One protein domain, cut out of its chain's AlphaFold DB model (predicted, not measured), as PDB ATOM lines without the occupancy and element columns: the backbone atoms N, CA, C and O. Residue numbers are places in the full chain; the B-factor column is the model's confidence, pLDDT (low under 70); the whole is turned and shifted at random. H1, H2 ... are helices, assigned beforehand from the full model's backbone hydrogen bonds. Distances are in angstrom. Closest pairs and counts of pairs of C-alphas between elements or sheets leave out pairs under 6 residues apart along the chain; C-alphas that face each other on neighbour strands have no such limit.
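AT A GLANCE: This is residues 34 to 74 of the 74 residues of the protein "Gliding motility protein GldB" of Nonlabens ulvanivorans (UniProt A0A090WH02). The shorter helix H3 packs at a slant on H1, the longest helix of this small domain, while the chain between them loops out past the last residues of H1, through the small helix H2, and back. After H3 a tail, residues 68 to 74, leads to the opposite end of the longest axis from H2. The printed part has 41 residues with three named helices, in the order H1, H2, H3, and no named strand; its class is all helix. It is compact, with a radius of gyration of the C-alphas of 9.7 A, yet elongated in outline, spanning 31 by 19 by 14 A.

IN THESE COORDINATES: Find C-alpha 34 at (231.324, 284.958, 274.169); from there H1, residues 34 to 48, runs 21.0 A to C-alpha 48 at (233.549, 305.391, 278.639). H3, residues 61 to 67, is 10.0 A long and ends at C-alpha 67, at (239.864, 301.197, 276.395). Between them in the chain, look for H2, residues 53 to 57, 6.3 A long.

HOW THE PARTS SIT: Begin at H1 and look at Tyr 45: H1 and H3 touch, their closest C-alphas being those of Tyr 45 and Lys 67, 6.3 A apart. Their lines stand at a steep tilt of 45 degrees, and they run the same way. H2 is close to H1 but not clearly touching; the closest C-alphas, those of Met 46 and Leu 53, are 7.9 A apart. H2 and H3 are also close but not clearly touching, with the C-alphas of Met 56 and Ile 64 the closest, at 7.7 A. In H1, H2 and H3 every O i to N i+4 pair is within hydrogen-bond range.

THE WHOLE: The two C-alphas farthest apart are those of Asp 54 and Gln 74, at 31.2 A. Residues 50 to 55, of which 53 to 55 belong to H2, stand free. The printed part has no cut, and the links from H1 to H2 and from H2 to H3 are tight. The mean pLDDT of the printed part is 93.9; Gln 74, the chain's last residue, is under 70.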
ATOM      1  N   GLY A  34     230.287 284.103 274.740       92.94
ATOM      2  CA  GLY A  34     231.324 284.958 274.169       92.94
ATOM      3  C   GLY A  34     230.756 286.153 273.404       92.94
ATOM      4  O   GLY A  34     231.303 287.247 273.520       92.94
ATOM      5  N   GLN A  35     229.632 285.991 272.691       93.38
ATOM      6  CA  GLN A  35     228.935 287.122 272.061       93.38
ATOM      7  C   GLN A  35     228.385 288.078 273.117       93.38
ATOM      8  O   GLN A  35     228.561 289.290 273.002       93.38
ATOM      9  N   TYR A  36     227.764 287.537 274.169       93.00
ATOM     10  CA  TYR A  36     227.229 288.348 275.259       93.00
ATOM     11  C   TYR A  36     228.330 289.160 275.952       93.00
ATOM     12  O   TYR A  36     228.191 290.370 276.124       93.00
ATOM     13  N   ILE A  37     229.452 288.524 276.298       93.75
ATOM     14  CA  ILE A  37     230.604 289.207 276.904       93.75
ATOM     15  C   ILE A  37     231.181 290.254 275.940       93.75
ATOM     16  O   ILE A  37     231.424 291.387 276.354       93.75
ATOM     17  N   GLY A  38     231.333 289.919 274.654       94.56
ATOM     18  CA  GLY A  38     231.782 290.857 273.620       94.56
ATOM     19  C   GLY A  38     230.895 292.100 273.525       94.56
ATOM     20  O   GLY A  38     231.397 293.222 273.560       94.56
ATOM     21  N   TYR A  39     229.572 291.923 273.520       95.00
ATOM     22  CA  TYR A  39     228.614 293.029 273.566       95.00
ATOM     23  C   TYR A  39     228.790 293.894 274.820       95.00
ATOM     24  O   TYR A  39     228.782 295.120 274.732       95.00
ATOM     25  N   ARG A  40     228.987 293.281 275.994       95.94
ATOM     26  CA  ARG A  40     229.201 294.023 277.245       95.94
ATOM     27  C   ARG A  40     230.487 294.856 277.215       95.94
ATOM     28  O   ARG A  40     230.476 295.963 277.749       95.94
ATOM     29  N   ILE A  41     231.546 294.362 276.571       96.62
ATOM     30  CA  ILE A  41     232.796 295.106 276.349       96.62
ATOM     31  C   ILE A  41     232.551 296.301 275.425       96.62
ATOM     32  O   ILE A  41     232.901 297.421 275.786       96.62
ATOM     33  N   VAL A  42     231.911 296.085 274.270       96.88
ATOM     34  CA  VAL A  42     231.596 297.158 273.306       96.88
ATOM     35  C   VAL A  42     230.716 298.227 273.950       96.88
ATOM     36  O   VAL A  42     230.995 299.416 273.830       96.88
ATOM     37  N   LYS A  43     229.691 297.814 274.701       96.12
ATOM     38  CA  LYS A  43     228.828 298.729 275.449       96.12
ATOM     39  C   LYS A  43     229.630 299.570 276.447       96.12
ATOM     40  O   LYS A  43     229.505 300.786 276.446       96.12
ATOM     41  N   SER A  44     230.488 298.928 277.240       97.31
ATOM     42  CA  SER A  44     231.364 299.616 278.197       97.31
ATOM     43  C   SER A  44     232.324 300.586 277.499       97.31
ATOM     44  O   SER A  44     232.568 301.676 278.002       97.31
ATOM     45  N   TYR A  45     232.847 300.233 276.321       97.88
ATOM     46  CA  TYR A  45     233.663 301.148 275.521       97.88
ATOM     47  C   TYR A  45     232.887 302.401 275.123       97.88
ATOM     48  O   TYR A  45     233.380 303.501 275.359       97.88
ATOM     49  N   MET A  46     231.679 302.245 274.582       97.25
ATOM     50  CA  MET A  46     230.853 303.378 274.148       97.25
ATOM     51  C   MET A  46     230.394 304.267 275.312       97.25
ATOM     52  O   MET A  46     230.191 305.457 275.121       97.25
ATOM     53  N   GLU A  47     230.241 303.714 276.517       96.44
ATOM     54  CA  GLU A  47     229.904 304.487 277.722       96.44
ATOM     55  C   GLU A  47     231.101 305.288 278.270       96.44
ATOM     56  O   GLU A  47     230.906 306.333 278.884       96.44
ATOM     57  N   ASN A  48     232.332 304.808 278.058       96.31
ATOM     58  CA  ASN A  48     233.549 305.391 278.639       96.31
ATOM     59  C   ASN A  48     234.379 306.234 277.657       96.31
ATOM     60  O   ASN A  48     235.378 306.826 278.064       96.31
ATOM     61  N   ASN A  49     234.020 306.266 276.372       96.69
ATOM     62  CA  ASN A  49     234.776 306.959 275.333       96.69
ATOM     63  C   ASN A  49     233.827 307.761 274.440       96.69
ATOM     64  O   ASN A  49     232.824 307.235 273.968       96.69
ATOM     65  N   ASP A  50     234.192 309.006 274.139       94.69
ATOM     66  CA  ASP A  50     233.470 309.839 273.176       94.69
ATOM     67  C   ASP A  50     233.961 309.516 271.756       94.69
ATOM     68  O   ASP A  50     234.865 310.147 271.208       94.69
ATOM     69  N   THR A  51     233.479 308.402 271.206       95.19
ATOM     70  CA  THR A  51     233.810 307.933 269.855       95.19
ATOM     71  C   THR A  51     232.516 307.630 269.104       95.19
ATOM     72  O   THR A  51     231.711 306.843 269.605       95.19
ATOM     73  N   PRO A  52     232.303 308.194 267.901       96.69
ATOM     74  CA  PRO A  52     231.189 307.809 267.041       96.69
ATOM     75  C   PRO A  52     231.162 306.299 266.756       96.69
ATOM     76  O   PRO A  52     232.206 305.648 266.673       96.69
ATOM     77  N   LEU A  53     229.964 305.726 266.605       94.69
ATOM     78  CA  LEU A  53     229.787 304.279 266.421       94.69
ATOM     79  C   LEU A  53     230.526 303.750 265.182       94.69
ATOM     80  O   LEU A  53     231.200 302.728 265.253       94.69
ATOM     81  N   ASP A  54     230.415 304.452 264.060       96.75
ATOM     82  CA  ASP A  54     231.092 304.137 262.802       96.75
ATOM     83  C   ASP A  54     232.617 304.142 262.955       96.75
ATOM     84  O   ASP A  54     233.277 303.191 262.537       96.75
ATOM     85  N   ALA A  55     233.171 305.149 263.634       96.62
ATOM     86  CA  ALA A  55     234.594 305.198 263.945       96.62
ATOM     87  C   ALA A  55     235.016 304.012 264.829       96.62
ATOM     88  O   ALA A  55     236.019 303.357 264.540       96.62
ATOM     89  N   MET A  56     234.230 303.677 265.858       96.75
ATOM     90  CA  MET A  56     234.515 302.557 266.761       96.75
ATOM     91  C   MET A  56     234.535 301.206 266.035       96.75
ATOM     92  O   MET A  56     235.412 300.391 266.309       96.75
ATOM     93  N   LEU A  57     233.642 300.982 265.065       95.62
ATOM     94  CA  LEU A  57     233.593 299.737 264.284       95.62
ATOM     95  C   LEU A  57     234.845 299.496 263.425       95.62
ATOM     96  O   LEU A  57     235.111 298.356 263.046       95.62
ATOM     97  N   THR A  58     235.620 300.543 263.127       97.25
ATOM     98  CA  THR A  58     236.898 300.423 262.404       97.25
ATOM     99  C   THR A  58     238.087 300.127 263.318       97.25
ATOM    100  O   THR A  58     239.177 299.821 262.831       97.25
ATOM    101  N   LEU A  59     237.903 300.211 264.642       96.81
ATOM    102  CA  LEU A  59     238.984 299.996 265.593       96.81
ATOM    103  C   LEU A  59     239.320 298.505 265.732       96.81
ATOM    104  O   LEU A  59     238.427 297.654 265.772       96.81
ATOM    105  N   PRO A  60     240.610 298.174 265.904       95.75
ATOM    106  CA  PRO A  60     241.021 296.840 266.312       95.75
ATOM    107  C   PRO A  60     240.363 296.411 267.635       95.75
ATOM    108  O   PRO A  60     240.211 297.203 268.570       95.75
ATOM    109  N   ALA A  61     239.996 295.132 267.736       93.25
ATOM    110  CA  ALA A  61     239.275 294.601 268.894       93.25
ATOM    111  C   ALA A  61     240.055 294.728 270.218       93.25
ATOM    112  O   ALA A  61     239.453 294.899 271.277       93.25
ATOM    113  N   ASP A  62     241.386 294.670 270.174       94.06
ATOM    114  CA  ASP A  62     242.264 294.874 271.328       94.06
ATOM    115  C   ASP A  62     242.232 296.325 271.823       94.06
ATOM    116  O   ASP A  62     242.200 296.557 273.032       94.06
ATOM    117  N   VAL A  63     242.158 297.304 270.917       96.19
ATOM    118  CA  VAL A  63     241.985 298.720 271.274       96.19
ATOM    119  C   VAL A  63     240.652 298.928 271.986       96.19
ATOM    120  O   VAL A  63     240.626 299.538 273.057       96.19
ATOM    121  N   ILE A  64     239.564 298.375 271.434       96.81
ATOM    122  CA  ILE A  64     238.229 298.434 272.049       96.81
ATOM    123  C   ILE A  64     238.267 297.787 273.436       96.81
ATOM    124  O   ILE A  64     237.826 298.392 274.409       96.81
ATOM    125  N   PHE A  65     238.839 296.587 273.559       95.25
ATOM    126  CA  PHE A  65     238.937 295.885 274.836       95.25
ATOM    127  C   PHE A  65     239.718 296.686 275.885       95.25
ATOM    128  O   PHE A  65     239.199 296.930 276.974       95.25
ATOM    129  N   ASN A  66     240.921 297.156 275.549       95.06
ATOM    130  CA  ASN A  66     241.798 297.860 276.485       95.06
ATOM    131  C   ASN A  66     241.213 299.199 276.954       95.06
ATOM    132  O   ASN A  66     241.365 299.567 278.117       95.06
ATOM    133  N   LYS A  67     240.514 299.918 276.070       96.81
ATOM    134  CA  LYS A  67     239.864 301.197 276.395       96.81
ATOM    135  C   LYS A  67     238.431 301.049 276.908       96.81
ATOM    136  O   LYS A  67     237.807 302.043 277.267       96.81
ATOM    137  N   SER A  68     237.892 299.830 276.955       96.69
ATOM    138  CA  SER A  68     236.497 299.620 277.353       96.69
ATOM    139  C   SER A  68     236.220 299.948 278.816       96.69
ATOM    140  O   SER A  68     235.074 300.215 279.167       96.69
ATOM    141  N   GLY A  69     237.230 299.847 279.688       94.44
ATOM    142  CA  GLY A  69     237.035 299.891 281.139       94.44
ATOM    143  C   GLY A  69     236.148 298.756 281.672       94.44
ATOM    144  O   GLY A  69     235.667 298.844 282.803       94.44
ATOM    145  N   TYR A  70     235.905 297.706 280.873       94.94
ATOM    146  CA  TYR A  70     234.952 296.655 281.204       94.94
ATOM    147  C   TYR A  70     235.379 295.886 282.457       94.94
ATOM    148  O   TYR A  70     236.428 295.242 282.497       94.94
ATOM    149  N   LYS A  71     234.517 295.921 283.476       90.88
ATOM    150  CA  LYS A  71     234.638 295.137 284.706       90.88
ATOM    151  C   LYS A  71     233.454 294.168 284.783       90.88
ATOM    152  O   LYS A  71     232.311 294.634 284.853       90.88
ATOM    153  N   PRO A  72     233.686 292.842 284.761       84.25
ATOM    154  CA  PRO A  72     232.628 291.872 285.001       84.25
ATOM    155  C   PRO A  72     231.995 292.155 286.366       84.25
ATOM    156  O   PRO A  72     232.705 292.290 287.361       84.25
ATOM    157  N   LYS A  73     230.669 292.295 286.410       77.62
ATOM    158  CA  LYS A  73     229.949 292.382 287.686       77.62
ATOM    159  C   LYS A  73     229.910 290.973 288.287       77.62
ATOM    160  O   LYS A  73     229.628 290.034 287.542       77.62
ATOM    161  N   GLN A  74     230.257 290.861 289.571       58.03
ATOM    162  CA  GLN A  74     230.071 289.641 290.361       58.03
ATOM    163  C   GLN A  74     228.589 289.413 290.646       58.03
ATOM    164  O   GLN A  74     227.862 290.429 290.762       58.03
TER     165      GLN A  74